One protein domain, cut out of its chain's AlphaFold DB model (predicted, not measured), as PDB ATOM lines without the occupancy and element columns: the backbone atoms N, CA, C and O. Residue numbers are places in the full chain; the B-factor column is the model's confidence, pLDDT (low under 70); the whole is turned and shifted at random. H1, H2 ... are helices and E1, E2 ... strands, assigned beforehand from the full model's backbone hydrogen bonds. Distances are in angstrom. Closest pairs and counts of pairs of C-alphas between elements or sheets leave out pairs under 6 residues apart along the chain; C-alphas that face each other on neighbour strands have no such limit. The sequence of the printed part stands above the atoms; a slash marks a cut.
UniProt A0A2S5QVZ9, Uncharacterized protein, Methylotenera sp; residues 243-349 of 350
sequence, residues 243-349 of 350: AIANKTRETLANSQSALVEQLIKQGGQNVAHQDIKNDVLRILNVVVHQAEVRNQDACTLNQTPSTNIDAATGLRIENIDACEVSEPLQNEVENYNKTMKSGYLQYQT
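AT A GLANCE: This is residues 243 to 349 of the 350 residues of an uncharacterized protein of Methylotenera sp (UniProt A0A2S5QVZ9). A ribbon of two parallel strands, E1 and E2, lies in the middle, with helix H3 packed on E1 and helix H1 packed on E2 through residues 253 to 260. H2 lies side by side with H3, H1 and H3 meet near their ends as a corner, and residues 243 to 248 of H1 stick out, while the long link 289 to 315 loops out from the end of E1 and comes back to the start of E2. The printed part has 107 residues with three named helices and two named strands, in the order H1, H2, E1, E2, H3; the sheet's order is E1, E2, and the class is mixed, helices and strands. The whole is compact, with a radius of gyration of the C-alphas of 14.7 A and spans of 52 by 35 by 25 A.

HOW THE PARTS SIT: E1, residues 282 to 288, and E2, residues 316 to 322, are parallel neighbours, with 30 degrees between their directions. N 285 and O 318 are 2.9 A apart, and N 320 and O 285 are 2.8 A apart, both within hydrogen-bond range. H3, residues 327 to 347, comes closest to E1 at the C-alphas of Ile 283 and Asn 337, 5.7 A apart. H2, residues 268 to 277, and H3 touch at a shallow tilt of 32 degrees and run the same way; their closest C-alphas, of Gly 268 and Tyr 336, are 4.1 A apart. H1, residues 243 to 266, comes closest to E2 at the C-alphas of Gln 256 and Ile 320, 6.3 A apart. With its residues 260 to 264 alone H1 touches residues 328 to 333 of H3, about perpendicular at 80 degrees; their closest C-alphas, of Leu 263 and Glu 332, are 6.1 A apart. H1 and H2 are close but not clearly touching, with the C-alphas of Leu 263 and Val 271 6.4 A apart. H1 and E1 are apart, and so are H2 and E2. In H1 and H3 every O i to N i+4 pair is within hydrogen-bond range; in H2, 5 of 6 are.

IN THESE COORDINATES: E1 runs from C-alpha 282 at (95.710, -20.670, -39.108) over 19.2 A, and E2 from Arg 316 to Ala 322 over 19.0 A. H1 begins at C-alpha 243, at (111.113, -26.394, -59.431), and is 33.4 A long. H2, from Gly 268 to Lys 277, is 14.2 A long. H3 is 30.0 A long and ends at C-alpha 347, at (84.067, -25.542, -34.815).

THE WHOLE: The two C-alphas farthest apart, of Arg 294 and Thr 349, are 52.9 A apart. The printed part has no cut. The link from E1 to E2, 27 residues, is long; the links H1 to H2, H2 to E1 and E2 to H3 are tight. The mean pLDDT of the printed part is 76.8, and it is under 70 in residues 243 to 256, 290 to 303, 324 to 325 and 348 to 349.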
ATOM      1  N   ALA A 243     112.185 -26.978 -58.626       34.16
ATOM      2  CA  ALA A 243     111.113 -26.394 -59.431       34.16
ATOM      3  C   ALA A 243     109.832 -26.193 -58.600       34.16
ATOM      4  O   ALA A 243     109.229 -25.123 -58.652       34.16
ATOM      5  N   ILE A 244     109.467 -27.181 -57.778       36.19
ATOM      6  CA  ILE A 244     108.336 -27.109 -56.846       36.19
ATOM      7  C   ILE A 244     108.625 -26.077 -55.751       36.19
ATOM      8  O   ILE A 244     107.816 -25.175 -55.569       36.19
ATOM      9  N   ALA A 245     109.782 -26.127 -55.077       37.84
ATOM     10  CA  ALA A 245     110.112 -25.154 -54.030       37.84
ATOM     11  C   ALA A 245     110.140 -23.705 -54.547       37.84
ATOM     12  O   ALA A 245     109.624 -22.817 -53.871       37.84
ATOM     13  N   ASN A 246     110.680 -23.459 -55.746       32.12
ATOM     14  CA  ASN A 246     110.670 -22.131 -56.360       32.12
ATOM     15  C   ASN A 246     109.246 -21.699 -56.729       32.12
ATOM     16  O   ASN A 246     108.834 -20.614 -56.334       32.12
ATOM     17  N   LYS A 247     108.459 -22.560 -57.391       29.88
ATOM     18  CA  LYS A 247     107.070 -22.247 -57.764       29.88
ATOM     19  C   LYS A 247     106.189 -21.989 -56.538       29.88
ATOM     20  O   LYS A 247     105.392 -21.052 -56.543       29.88
ATOM     21  N   THR A 248     106.346 -22.775 -55.471       38.41
ATOM     22  CA  THR A 248     105.675 -22.535 -54.188       38.41
ATOM     23  C   THR A 248     106.145 -21.222 -53.567       38.41
ATOM     24  O   THR A 248     105.297 -20.442 -53.159       38.41
ATOM     25  N   ARG A 249     107.451 -20.920 -53.551       35.62
ATOM     26  CA  ARG A 249     107.994 -19.664 -52.999       35.62
ATOM     27  C   ARG A 249     107.524 -18.424 -53.767       35.62
ATOM     28  O   ARG A 249     107.154 -17.443 -53.139       35.62
ATOM     29  N   GLU A 250     107.469 -18.468 -55.096       33.62
ATOM     30  CA  GLU A 250     106.932 -17.377 -55.928       33.62
ATOM     31  C   GLU A 250     105.422 -17.194 -55.718       33.62
ATOM     32  O   GLU A 250     104.948 -16.073 -55.531       33.62
ATOM     33  N   THR A 251     104.658 -18.291 -55.676       35.50
ATOM     34  CA  THR A 251     103.206 -18.235 -55.429       35.50
ATOM     35  C   THR A 251     102.901 -17.727 -54.013       35.50
ATOM     36  O   THR A 251     101.990 -16.923 -53.835       35.50
ATOM     37  N   LEU A 252     103.686 -18.146 -53.012       38.81
ATOM     38  CA  LEU A 252     103.494 -17.786 -51.606       38.81
ATOM     39  C   LEU A 252     104.007 -16.371 -51.279       38.81
ATOM     40  O   LEU A 252     103.449 -15.705 -50.411       38.81
ATOM     41  N   ALA A 253     105.042 -15.880 -51.969       41.09
ATOM     42  CA  ALA A 253     105.490 -14.491 -51.840       41.09
ATOM     43  C   ALA A 253     104.412 -13.524 -52.359       41.09
ATOM     44  O   ALA A 253     104.076 -12.547 -51.689       41.09
ATOM     45  N   ASN A 254     103.793 -13.860 -53.497       49.59
ATOM     46  CA  ASN A 254     102.638 -13.133 -54.023       49.59
ATOM     47  C   ASN A 254     101.389 -13.272 -53.129       49.59
ATOM     48  O   ASN A 254     100.564 -12.362 -53.095       49.59
ATOM     49  N   SER A 255     101.230 -14.375 -52.383       53.84
ATOM     50  CA  SER A 255     100.103 -14.520 -51.451       53.84
ATOM     51  C   SER A 255     100.306 -13.790 -50.122       53.84
ATOM     52  O   SER A 255      99.317 -13.389 -49.519       53.84
ATOM     53  N   GLN A 256     101.542 -13.589 -49.646       67.12
ATOM     54  CA  GLN A 256     101.801 -12.785 -48.441       67.12
ATOM     55  C   GLN A 256     101.468 -11.305 -48.666       67.12
ATOM     56  O   GLN A 256     100.788 -10.708 -47.833       67.12
ATOM     57  N   SER A 257     101.879 -10.720 -49.797       70.19
ATOM     58  CA  SER A 257     101.511  -9.338 -50.140       70.19
ATOM     59  C   SER A 257     100.000  -9.186 -50.340       70.19
ATOM     60  O   SER A 257      99.408  -8.261 -49.785       70.19
ATOM     61  N   ALA A 258      99.358 -10.138 -51.029       81.19
ATOM     62  CA  ALA A 258      97.903 -10.169 -51.176       81.19
ATOM     63  C   ALA A 258      97.166 -10.320 -49.830       81.19
ATOM     64  O   ALA A 258      96.163  -9.646 -49.618       81.19
ATOM     65  N   LEU A 259      97.666 -11.145 -48.900       86.88
ATOM     66  CA  LEU A 259      97.083 -11.305 -47.561       86.88
ATOM     67  C   LEU A 259      97.206 -10.019 -46.733       86.88
ATOM     68  O   LEU A 259      96.229  -9.605 -46.119       86.88
ATOM     69  N   VAL A 260      98.367  -9.355 -46.746       86.44
ATOM     70  CA  VAL A 260      98.554  -8.050 -46.081       86.44
ATOM     71  C   VAL A 260      97.603  -7.002 -46.661       86.44
ATOM     72  O   VAL A 260      96.928  -6.297 -45.910       86.44
ATOM     73  N   GLU A 261      97.488  -6.930 -47.989       85.88
ATOM     74  CA  GLU A 261      96.541  -6.040 -48.659       85.88
ATOM     75  C   GLU A 261      95.084  -6.372 -48.293       85.88
ATOM     76  O   GLU A 261      94.290  -5.461 -48.047       85.88
ATOM     77  N   GLN A 262      94.730  -7.657 -48.199       90.62
ATOM     78  CA  GLN A 262      93.387  -8.103 -47.834       90.62
ATOM     79  C   GLN A 262      93.048  -7.772 -46.373       90.62
ATOM     80  O   GLN A 262      91.972  -7.231 -46.122       90.62
ATOM     81  N   LEU A 263      93.961  -8.021 -45.427       91.81
ATOM     82  CA  LEU A 263      93.799  -7.671 -44.009       91.81
ATOM     83  C   LEU A 263      93.552  -6.166 -43.839       91.81
ATOM     84  O   LEU A 263      92.581  -5.779 -43.194       91.81
ATOM     85  N   ILE A 264      94.370  -5.324 -44.480       88.88
ATOM     86  CA  ILE A 264      94.258  -3.859 -44.394       88.88
ATOM     87  C   ILE A 264      93.000  -3.319 -45.100       88.88
ATOM     88  O   ILE A 264      92.414  -2.344 -44.634       88.88
ATOM     89  N   LYS A 265      92.562  -3.919 -46.218       91.44
ATOM     90  CA  LYS A 265      91.395  -3.429 -46.983       91.44
ATOM     91  C   LYS A 265      90.047  -3.977 -46.519       91.44
ATOM     92  O   LYS A 265      89.038  -3.307 -46.722       91.44
ATOM     93  N   GLN A 266      90.007  -5.190 -45.972       92.75
ATOM     94  CA  GLN A 266      88.764  -5.871 -45.584       92.75
ATOM     95  C   GLN A 266      88.574  -5.943 -44.063       92.75
ATOM     96  O   GLN A 266      87.449  -6.165 -43.615       92.75
ATOM     97  N   GLY A 267      89.631  -5.733 -43.274       93.12
ATOM     98  CA  GLY A 267      89.643  -5.925 -41.825       93.12
ATOM     99  C   GLY A 267      89.867  -7.392 -41.453       93.12
ATOM    100  O   GLY A 267      89.236  -8.299 -42.004       93.12
ATOM    101  N   GLY A 268      90.752  -7.640 -40.491       94.06
ATOM    102  CA  GLY A 268      91.214  -8.978 -40.125       94.06
ATOM    103  C   GLY A 268      90.105  -9.910 -39.649       94.06
ATOM    104  O   GLY A 268      90.132 -11.098 -39.958       94.06
ATOM    105  N   GLN A 269      89.074  -9.373 -38.990       96.44
ATOM    106  CA  GLN A 269      87.879 -10.137 -38.620       96.44
ATOM    107  C   GLN A 269      87.151 -10.715 -39.848       96.44
ATOM    108  O   GLN A 269      86.742 -11.876 -39.832       96.44
ATOM    109  N   ASN A 270      87.003  -9.941 -40.929       96.06
ATOM    110  CA  ASN A 270      86.311 -10.405 -42.134       96.06
ATOM    111  C   ASN A 270      87.140 -11.450 -42.887       96.06
ATOM    112  O   ASN A 270      86.586 -12.456 -43.329       96.06
ATOM    113  N   VAL A 271      88.463 -11.259 -42.964       95.69
ATOM    114  CA  VAL A 271      89.375 -12.252 -43.556       95.69
ATOM    115  C   VAL A 271      89.375 -13.547 -42.737       95.69
ATOM    116  O   VAL A 271      89.277 -14.620 -43.319       95.69
ATOM    117  N   ALA A 272      89.363 -13.478 -41.401       96.00
ATOM    118  CA  ALA A 272      89.238 -14.662 -40.546       96.00
ATOM    119  C   ALA A 272      87.895 -15.386 -40.747       96.00
ATOM    120  O   ALA A 272      87.875 -16.603 -40.908       96.00
ATOM    121  N   HIS A 273      86.770 -14.663 -40.806       94.88
ATOM    122  CA  HIS A 273      85.464 -15.266 -41.105       94.88
ATOM    123  C   HIS A 273      85.380 -15.874 -42.514       94.88
ATOM    124  O   HIS A 273      84.606 -16.812 -42.716       94.88
ATOM    125  N   GLN A 274      86.134 -15.358 -43.488       94.62
ATOM    126  CA  GLN A 274      86.260 -15.957 -44.816       94.62
ATOM    127  C   GLN A 274      87.144 -17.212 -44.782       94.62
ATOM    128  O   GLN A 274      86.754 -18.234 -45.337       94.62
ATOM    129  N   ASP A 275      88.292 -17.159 -44.107       93.62
ATOM    130  CA  ASP A 275      89.222 -18.283 -43.980       93.62
ATOM    131  C   ASP A 275      88.589 -19.472 -43.240       93.62
ATOM    132  O   ASP A 275      88.674 -20.591 -43.738       93.62
ATOM    133  N   ILE A 276      87.865 -19.244 -42.134       91.81
ATOM    134  CA  ILE A 276      87.114 -20.294 -41.413       91.81
ATOM    135  C   ILE A 276      86.116 -20.996 -42.350       91.81
ATOM    136  O   ILE A 276      86.059 -22.220 -42.391       91.81
ATOM    137  N   LYS A 277      85.356 -20.236 -43.154       91.62
ATOM    138  CA  LYS A 277      84.379 -20.792 -44.114       91.62
ATOM    139  C   LYS A 277      85.016 -21.585 -45.259       91.62
ATOM    140  O   LYS A 277      84.311 -22.330 -45.930       91.62
ATOM    141  N   ASN A 278      86.316 -21.406 -45.482       91.75
ATOM    142  CA  ASN A 278      87.101 -22.092 -46.502       91.75
ATOM    143  C   ASN A 278      88.022 -23.182 -45.908       91.75
ATOM    144  O   ASN A 278      88.872 -23.694 -46.633       91.75
ATOM    145  N   ASP A 279      87.886 -23.505 -44.614       89.56
ATOM    146  CA  ASP A 279      88.747 -24.434 -43.853       89.56
ATOM    147  C   ASP A 279      90.251 -24.050 -43.837       89.56
ATOM    148  O   ASP A 279      91.155 -24.878 -43.724       89.56
ATOM    149  N   VAL A 280      90.553 -22.749 -43.938       91.12
ATOM    150  CA  VAL A 280      91.924 -22.203 -43.913       91.12
ATOM    151  C   VAL A 280      92.302 -21.812 -42.478       91.12
ATOM    152  O   VAL A 280      92.485 -20.644 -42.136       91.12
ATOM    153  N   LEU A 281      92.377 -22.812 -41.601       91.12
ATOM    154  CA  LEU A 281      92.527 -22.624 -40.155       91.12
ATOM    155  C   LEU A 281      93.998 -22.381 -39.749       91.12
ATOM    156  O   LEU A 281      94.826 -23.295 -39.737       91.12
ATOM    157  N   ARG A 282      94.333 -21.131 -39.399       92.50
ATOM    158  CA  ARG A 282      95.710 -20.670 -39.108       92.50
ATOM    159  C   ARG A 282      95.760 -19.479 -38.152       92.50
ATOM    160  O   ARG A 282      94.839 -18.677 -38.109       92.50
ATOM    161  N   ILE A 283      96.875 -19.305 -37.451       94.62
ATOM    162  CA  ILE A 283      97.197 -18.100 -36.670       94.62
ATOM    163  C   ILE A 283      98.275 -17.304 -37.411       94.62
ATOM    164  O   ILE A 283      99.224 -17.886 -37.924       94.62
ATOM    165  N   LEU A 284      98.151 -15.983 -37.477       93.38
ATOM    166  CA  LEU A 284      99.080 -15.103 -38.190       93.38
ATOM    167  C   LEU A 284     100.082 -14.460 -37.225       93.38
ATOM    168  O   LEU A 284      99.713 -13.998 -36.146       93.38
ATOM    169  N   ASN A 285     101.353 -14.401 -37.619       91.88
ATOM    170  CA  ASN A 285     102.435 -13.806 -36.833       91.88
ATOM    171  C   ASN A 285     103.254 -12.828 -37.688       91.88
ATOM    172  O   ASN A 285     103.792 -13.225 -38.717       91.88
ATOM    173  N   VAL A 286     103.379 -11.564 -37.277       88.50
ATOM    174  CA  VAL A 286     104.165 -10.568 -38.029       88.50
ATOM    175  C   VAL A 286     105.652 -10.719 -37.697       88.50
ATOM    176  O   VAL A 286     106.052 -10.574 -36.543       88.50
ATOM    177  N   VAL A 287     106.476 -10.985 -38.711       84.75
ATOM    178  CA  VAL A 287     107.938 -11.078 -38.601       84.75
ATOM    179  C   VAL A 287     108.565  -9.867 -39.282       84.75
ATOM    180  O   VAL A 287     108.291  -9.593 -40.446       84.75
ATOM    181  N   VAL A 288     109.410  -9.141 -38.550       79.25
ATOM    182  CA  VAL A 288     109.985  -7.869 -39.003       79.25
ATOM    183  C   VAL A 288     111.411  -8.079 -39.501       79.25
ATOM    184  O   VAL A 288     112.299  -8.418 -38.718       79.25
ATOM    185  N   HIS A 289     111.643  -7.834 -40.787       74.06
ATOM    186  CA  HIS A 289     112.979  -7.857 -41.382       74.06
ATOM    187  C   HIS A 289     113.562  -6.450 -41.369       74.06
ATOM    188  O   HIS A 289     113.143  -5.593 -42.143       74.06
ATOM    189  N   GLN A 290     114.548  -6.206 -40.502       61.91
ATOM    190  CA  GLN A 290     115.307  -4.957 -40.554       61.91
ATOM    191  C   GLN A 290     116.060  -4.875 -41.887       61.91
ATOM    192  O   GLN A 290     116.787  -5.803 -42.247       61.91
ATOM    193  N   ALA A 291     115.913  -3.761 -42.608       59.34
ATOM    194  CA  ALA A 291     116.714  -3.499 -43.798       59.34
ATOM    195  C   ALA A 291     118.208  -3.457 -43.431       59.34
ATOM    196  O   ALA A 291     118.595  -2.835 -42.437       59.34
ATOM    197  N   GLU A 292     119.066  -4.096 -44.232       55.22
ATOM    198  CA  GLU A 292     120.508  -3.992 -44.022       55.22
ATOM    199  C   GLU A 292     120.943  -2.532 -44.198       55.22
ATOM    200  O   GLU A 292     120.819  -1.955 -45.278       55.22
ATOM    201  N   VAL A 293     121.508  -1.949 -43.135       50.28
ATOM    202  CA  VAL A 293     121.788  -0.506 -42.945       50.28
ATOM    203  C   VAL A 293     122.651   0.138 -44.054       50.28
ATOM    204  O   VAL A 293     122.824   1.353 -44.091       50.28
ATOM    205  N   ARG A 294     123.187  -0.653 -44.990       51.38
ATOM    206  CA  ARG A 294     123.943  -0.190 -46.163       51.38
ATOM    207  C   ARG A 294     123.083   0.236 -47.359       51.38
ATOM    208  O   ARG A 294     123.598   0.993 -48.169       51.38
ATOM    209  N   ASN A 295     121.830  -0.211 -47.473       49.25
ATOM    210  CA  ASN A 295     120.903   0.189 -48.542       49.25
ATOM    211  C   ASN A 295     119.490   0.363 -47.963       49.25
ATOM    212  O   ASN A 295     118.778  -0.618 -47.755       49.25
ATOM    213  N   GLN A 296     119.078   1.609 -47.707       48.53
ATOM    214  CA  GLN A 296     117.806   1.915 -47.034       48.53
ATOM    215  C   GLN A 296     116.567   1.462 -47.830       48.53
ATOM    216  O   GLN A 296     115.556   1.117 -47.228       48.53
ATOM    217  N   ASP A 297     116.671   1.369 -49.158       51.88
ATOM    218  CA  ASP A 297     115.581   0.936 -50.046       51.88
ATOM    219  C   ASP A 297     115.441  -0.599 -50.169       51.88
ATOM    220  O   ASP A 297     114.511  -1.094 -50.803       51.88
ATOM    221  N   ALA A 298     116.373  -1.379 -49.601       55.41
ATOM    222  CA  ALA A 298     116.542  -2.806 -49.899       55.41
ATOM    223  C   ALA A 298     116.041  -3.749 -48.786       55.41
ATOM    224  O   ALA A 298     116.716  -4.720 -48.425       55.41
ATOM    225  N   CYS A 299     114.835  -3.510 -48.260       60.69
ATOM    226  CA  CYS A 299     114.157  -4.527 -47.452       60.69
ATOM    227  C   CYS A 299     113.934  -5.799 -48.287       60.69
ATOM    228  O   CYS A 299     113.096  -5.843 -49.189       60.69
ATOM    229  N   THR A 300     114.684  -6.855 -47.977       61.69
ATOM    230  CA  THR A 300     114.575  -8.137 -48.674       61.69
ATOM    231  C   THR A 300     113.692  -9.074 -47.860       61.69
ATOM    232  O   THR A 300     114.173  -9.728 -46.935       61.69
ATOM    233  N   LEU A 301     112.405  -9.152 -48.218       66.50
ATOM    234  CA  LEU A 301     111.434 -10.074 -47.616       66.50
ATOM    235  C   LEU A 301     111.783 -11.537 -47.935       66.50
ATOM    236  O   LEU A 301     111.245 -12.166 -48.847       66.50
ATOM    237  N   ASN A 302     112.712 -12.094 -47.163       65.06
ATOM    238  CA  ASN A 302     112.948 -13.526 -47.120       65.06
ATOM    239  C   ASN A 302     111.863 -14.168 -46.263       65.06
ATOM    240  O   ASN A 302     111.851 -13.977 -45.052       65.06
ATOM    241  N   GLN A 303     110.983 -14.946 -46.897       68.25
ATOM    242  CA  GLN A 303     109.915 -15.659 -46.200       68.25
ATOM    243  C   GLN A 303     110.467 -16.456 -45.016       68.25
ATOM    244  O   GLN A 303     111.299 -17.347 -45.217       68.25
ATOM    245  N   THR A 304     109.999 -16.167 -43.804       73.88
ATOM    246  CA  THR A 304     110.421 -16.885 -42.598       73.88
ATOM    247  C   THR A 304     109.581 -18.156 -42.484       73.88
ATOM    248  O   THR A 304     108.399 -18.068 -42.137       73.88
ATOM    249  N   PRO A 305     110.121 -19.358 -42.767       71.38
ATOM    250  CA  PRO A 305     109.318 -20.574 -42.758       71.38
ATOM    251  C   PRO A 305     108.814 -20.865 -41.341       71.38
ATOM    252  O   PRO A 305     109.602 -21.009 -40.409       71.38
ATOM    253  N   SER A 306     107.495 -20.989 -41.186       73.69
ATOM    254  CA  SER A 306     106.889 -21.430 -39.930       73.69
ATOM    255  C   SER A 306     106.432 -22.885 -40.007       73.69
ATOM    256  O   SER A 306     105.574 -23.256 -40.820       73.69
ATOM    257  N   THR A 307     106.987 -23.674 -39.089       73.50
ATOM    258  CA  THR A 307     106.490 -24.983 -38.640       73.50
ATOM    259  C   THR A 307     105.918 -24.903 -37.218       73.50
ATOM    260  O   THR A 307     105.736 -25.933 -36.572       73.50
ATOM    261  N   ASN A 308     105.701 -23.692 -36.691       82.19
ATOM    262  CA  ASN A 308     105.226 -23.491 -35.327       82.19
ATOM    263  C   ASN A 308     103.713 -23.719 -35.234       82.19
ATOM    264  O   ASN A 308     102.965 -23.467 -36.181       82.19
ATOM    265  N   ILE A 309     103.280 -24.176 -34.064       86.12
ATOM    266  CA  ILE A 309     101.886 -24.468 -33.735       86.12
ATOM    267  C   ILE A 309     101.508 -23.634 -32.508       86.12
ATOM    268  O   ILE A 309     102.275 -23.556 -31.547       86.12
ATOM    269  N   ASP A 310     100.338 -23.004 -32.543       86.56
ATOM    270  CA  ASP A 310      99.795 -22.243 -31.424       86.56
ATOM    271  C   ASP A 310      99.411 -23.187 -30.278       86.56
ATOM    272  O   ASP A 310      98.483 -23.983 -30.394       86.56
ATOM    273  N   ALA A 311     100.114 -23.096 -29.149       82.56
ATOM    274  CA  ALA A 311      99.972 -24.045 -28.042       82.56
ATOM    275  C   ALA A 311      98.596 -24.025 -27.338       82.56
ATOM    276  O   ALA A 311      98.323 -24.920 -26.543       82.56
ATOM    277  N   ALA A 312      97.745 -23.028 -27.607       83.81
ATOM    278  CA  ALA A 312      96.399 -22.930 -27.041       83.81
ATOM    279  C   ALA A 312      95.306 -23.515 -27.954       83.81
ATOM    280  O   ALA A 312      94.229 -23.840 -27.463       83.81
ATOM    281  N   THR A 313      95.562 -23.642 -29.261       84.25
ATOM    282  CA  THR A 313      94.566 -24.107 -30.249       84.25
ATOM    283  C   THR A 313      95.023 -25.283 -31.108       84.25
ATOM    284  O   THR A 313      94.197 -25.926 -31.737       84.25
ATOM    285  N   GLY A 314      96.319 -25.591 -31.171       86.06
ATOM    286  CA  GLY A 314      96.846 -26.597 -32.100       86.06
ATOM    287  C   GLY A 314      96.887 -26.136 -33.566       86.06
ATOM    288  O   GLY A 314      97.313 -26.902 -34.429       86.06
ATOM    289  N   LEU A 315      96.501 -24.889 -33.858       88.56
ATOM    290  CA  LEU A 315      96.534 -24.319 -35.203       88.56
ATOM    291  C   LEU A 315      97.959 -24.002 -35.662       88.56
ATOM    292  O   LEU A 315      98.811 -23.576 -34.877       88.56
ATOM    293  N   ARG A 316      98.209 -24.145 -36.966       90.00
ATOM    294  CA  ARG A 316      99.469 -23.723 -37.586       90.00
ATOM    295  C   ARG A 316      99.630 -22.207 -37.471       90.00
ATOM    296  O   ARG A 316      98.716 -21.462 -37.812       90.00
ATOM    297  N   ILE A 317     100.816 -21.757 -37.070       89.75
ATOM    298  CA  ILE A 317     101.209 -20.352 -37.180       89.75
ATOM    299  C   ILE A 317     101.785 -20.120 -38.582       89.75
ATOM    300  O   ILE A 317     102.711 -20.826 -38.987       89.75
ATOM    301  N   GLU A 318     101.287 -19.128 -39.314       90.00
ATOM    302  CA  GLU A 318     101.868 -18.631 -40.563       90.00
ATOM    303  C   GLU A 318     102.500 -17.253 -40.334       90.00
ATOM    304  O   GLU A 318     101.913 -16.377 -39.698       90.00
ATOM    305  N   ASN A 319     103.719 -17.060 -40.841       88.69
ATOM    306  CA  ASN A 319     104.406 -15.779 -40.730       88.69
ATOM    307  C   ASN A 319     103.959 -14.829 -41.849       88.69
ATOM    308  O   ASN A 319     103.844 -15.223 -43.011       88.69
ATOM    309  N   ILE A 320     103.766 -13.565 -41.490       86.56
ATOM    310  CA  ILE A 320     103.664 -12.427 -42.399       86.56
ATOM    311  C   ILE A 320     104.978 -11.667 -42.281       86.56
ATOM    312  O   ILE A 320     105.234 -11.002 -41.279       86.56
ATOM    313  N   ASP A 321     105.827 -11.806 -43.290       82.19
ATOM    314  CA  ASP A 321     107.112 -11.122 -43.355       82.19
ATOM    315  C   ASP A 321     106.906  -9.664 -43.800       82.19
ATOM    316  O   ASP A 321     106.349  -9.406 -44.866       82.19
ATOM    317  N   ALA A 322     107.345  -8.709 -42.977       75.81
ATOM    318  CA  ALA A 322     107.147  -7.274 -43.175       75.81
ATOM    319  C   ALA A 322     108.452  -6.479 -42.986       75.81
ATOM    320  O   ALA A 322     109.316  -6.844 -42.190       75.81
ATOM    321  N   CYS A 323     108.581  -5.370 -43.717       72.19
ATOM    322  CA  CYS A 323     109.738  -4.464 -43.657       72.19
ATOM    323  C   CYS A 323     109.663  -3.470 -42.494       72.19
ATOM    324  O   CYS A 323     110.668  -3.110 -41.889       72.19
ATOM    325  N   GLU A 324     108.448  -3.019 -42.202       67.50
ATOM    326  CA  GLU A 324     108.128  -2.058 -41.160       67.50
ATOM    327  C   GLU A 324     106.842  -2.519 -40.474       67.50
ATOM    328  O   GLU A 324     105.938  -3.067 -41.111       67.50
ATOM    329  N   VAL A 325     106.768  -2.314 -39.162       68.88
ATOM    330  CA  VAL A 325     105.561  -2.587 -38.384       68.88
ATOM    331  C   VAL A 325     104.647  -1.378 -38.486       68.88
ATOM    332  O   VAL A 325     104.840  -0.391 -37.779       68.88
ATOM    333  N   SER A 326     103.628  -1.456 -39.340       77.81
ATOM    334  CA  SER A 326     102.523  -0.507 -39.269       77.81
ATOM    335  C   SER A 326     101.546  -0.941 -38.171       77.81
ATOM    336  O   SER A 326     101.127  -2.099 -38.108       77.81
ATOM    337  N   GLU A 327     101.170  -0.005 -37.298       81.62
ATOM    338  CA  GLU A 327     100.156  -0.220 -36.256       81.62
ATOM    339  C   GLU A 327      98.829  -0.777 -36.831       81.62
ATOM    340  O   GLU A 327      98.311  -1.743 -36.267       81.62
ATOM    341  N   PRO A 328      98.317  -0.311 -37.998       83.62
ATOM    342  CA  PRO A 328      97.166  -0.939 -38.651       83.62
ATOM    343  C   PRO A 328      97.343  -2.433 -38.950       83.62
ATOM    344  O   PRO A 328      96.406  -3.200 -38.748       83.62
ATOM    345  N   LEU A 329      98.528  -2.881 -39.391       86.88
ATOM    346  CA  LEU A 329      98.752  -4.301 -39.684       86.88
ATOM    347  C   LEU A 329      98.769  -5.147 -38.407       86.88
ATOM    348  O   LEU A 329      98.246  -6.259 -38.422       86.88
ATOM    349  N   GLN A 330      99.319  -4.633 -37.302       89.56
ATOM    350  CA  GLN A 330      99.251  -5.338 -36.017       89.56
ATOM    351  C   GLN A 330      97.812  -5.457 -35.516       89.56
ATOM    352  O   GLN A 330      97.391  -6.558 -35.163       89.56
ATOM    353  N   ASN A 331      97.051  -4.361 -35.554       92.38
ATOM    354  CA  ASN A 331      95.659  -4.339 -35.108       92.38
ATOM    355  C   ASN A 331      94.787  -5.313 -35.920       92.38
ATOM    356  O   ASN A 331      94.023  -6.085 -35.342       92.38
ATOM    357  N   GLU A 332      94.944  -5.360 -37.249       94.88
ATOM    358  CA  GLU A 332      94.182  -6.311 -38.068       94.88
ATOM    359  C   GLU A 332      94.661  -7.763 -37.926       94.88
ATOM    360  O   GLU A 332      93.834  -8.677 -37.953       94.88
ATOM    361  N   VAL A 333      95.951  -8.015 -37.683       94.69
ATOM    362  CA  VAL A 333      96.437  -9.365 -37.340       94.69
ATOM    363  C   VAL A 333      95.924  -9.819 -35.966       94.69
ATOM    364  O   VAL A 333      95.555 -10.986 -35.816       94.69
ATOM    365  N   GLU A 334      95.814  -8.930 -34.974       95.44
ATOM    366  CA  GLU A 334      95.181  -9.258 -33.688       95.44
ATOM    367  C   GLU A 334      93.681  -9.550 -33.861       95.44
ATOM    368  O   GLU A 334      93.205 -10.586 -33.388       95.44
ATOM    369  N   ASN A 335      92.949  -8.705 -34.599       96.94
ATOM    370  CA  ASN A 335      91.531  -8.917 -34.918       96.94
ATOM    371  C   ASN A 335      91.298 -10.259 -35.632       96.94
ATOM    372  O   ASN A 335      90.381 -11.003 -35.267       96.94
ATOM    373  N   TYR A 336      92.143 -10.591 -36.615       96.88
ATOM    374  CA  TYR A 336      92.127 -11.882 -37.305       96.88
ATOM    375  C   TYR A 336      92.343 -13.031 -36.317       96.88
ATOM    376  O   TYR A 336      91.508 -13.927 -36.216       96.88
ATOM    377  N   ASN A 337      93.429 -12.986 -35.538       96.31
ATOM    378  CA  ASN A 337      93.803 -14.055 -34.611       96.31
ATOM    379  C   ASN A 337      92.740 -14.286 -33.535       96.31
ATOM    380  O   ASN A 337      92.402 -15.428 -33.231       96.31
ATOM    381  N   LYS A 338      92.179 -13.211 -32.980       95.81
ATOM    382  CA  LYS A 338      91.092 -13.265 -31.998       95.81
ATOM    383  C   LYS A 338      89.836 -13.907 -32.588       95.81
ATOM    384  O   LYS A 338      89.258 -14.798 -31.966       95.81
ATOM    385  N   THR A 339      89.464 -13.508 -33.806       95.69
ATOM    386  CA  THR A 339      88.316 -14.071 -34.531       95.69
ATOM    387  C   THR A 339      88.535 -15.554 -34.828       95.69
ATOM    388  O   THR A 339      87.694 -16.370 -34.452       95.69
ATOM    389  N   MET A 340      89.687 -15.921 -35.398       95.38
ATOM    390  CA  MET A 340      90.049 -17.309 -35.699       95.38
ATOM    391  C   MET A 340      90.004 -18.193 -34.451       95.38
ATOM    392  O   MET A 340      89.354 -19.232 -34.469       95.38
ATOM    393  N   LYS A 341      90.621 -17.766 -33.340       93.19
ATOM    394  CA  LYS A 341      90.595 -18.537 -32.086       93.19
ATOM    395  C   LYS A 341      89.175 -18.714 -31.543       93.19
ATOM    396  O   LYS A 341      88.861 -19.791 -31.052       93.19
ATOM    397  N   SER A 342      88.308 -17.704 -31.661       91.25
ATOM    398  CA  SER A 342      86.906 -17.825 -31.232       91.25
ATOM    399  C   SER A 342      86.068 -18.750 -32.126       91.25
ATOM    400  O   SER A 342      85.346 -19.592 -31.602       91.25
ATOM    401  N   GLY A 343      86.206 -18.654 -33.454       87.81
ATOM    402  CA  GLY A 343      85.464 -19.498 -34.397       87.81
ATOM    403  C   GLY A 343      85.947 -20.948 -34.409       87.81
ATOM    404  O   GLY A 343      85.136 -21.863 -34.476       87.81
ATOM    405  N   TYR A 344      87.252 -21.178 -34.252       85.44
ATOM    406  CA  TYR A 344      87.815 -22.525 -34.148       85.44
ATOM    407  C   TYR A 344      87.344 -23.272 -32.890       85.44
ATOM    408  O   TYR A 344      87.089 -24.471 -32.946       85.44
ATOM    409  N   LEU A 345      87.169 -22.567 -31.766       80.62
ATOM    410  CA  LEU A 345      86.586 -23.157 -30.554       80.62
ATOM    411  C   LEU A 345      85.111 -23.541 -30.737       80.62
ATOM    412  O   LEU A 345      84.683 -24.521 -30.141       80.62
ATOM    413  N   GLN A 346      84.353 -22.815 -31.568       77.69
ATOM    414  CA  GLN A 346      82.985 -23.201 -31.942       77.69
ATOM    415  C   GLN A 346      82.990 -24.417 -32.881       77.69
ATOM    416  O   GLN A 346      82.248 -25.368 -32.655       77.69
ATOM    417  N   TYR A 347      83.898 -24.439 -33.860       71.50
ATOM    418  CA  TYR A 347      84.067 -25.542 -34.815       71.50
ATOM    419  C   TYR A 347      84.514 -26.870 -34.168       71.50
ATOM    420  O   TYR A 347      84.302 -27.932 -34.735       71.50
ATOM    421  N   GLN A 348      85.117 -26.840 -32.971       69.25
ATOM    422  CA  GLN A 348      85.400 -28.047 -32.173       69.25
ATOM    423  C   GLN A 348      84.219 -28.523 -31.299       69.25
ATOM    424  O   GLN A 348      84.361 -29.520 -30.591       69.25
ATOM    425  N   THR A 349      83.088 -27.811 -31.297       63.16
ATOM    426  CA  THR A 349      81.893 -28.148 -30.492       63.16
ATOM    427  C   THR A 349      80.676 -28.575 -31.321       63.16
ATOM    428  O   THR A 349      79.617 -28.806 -30.740       63.16
TER     429      THR A 349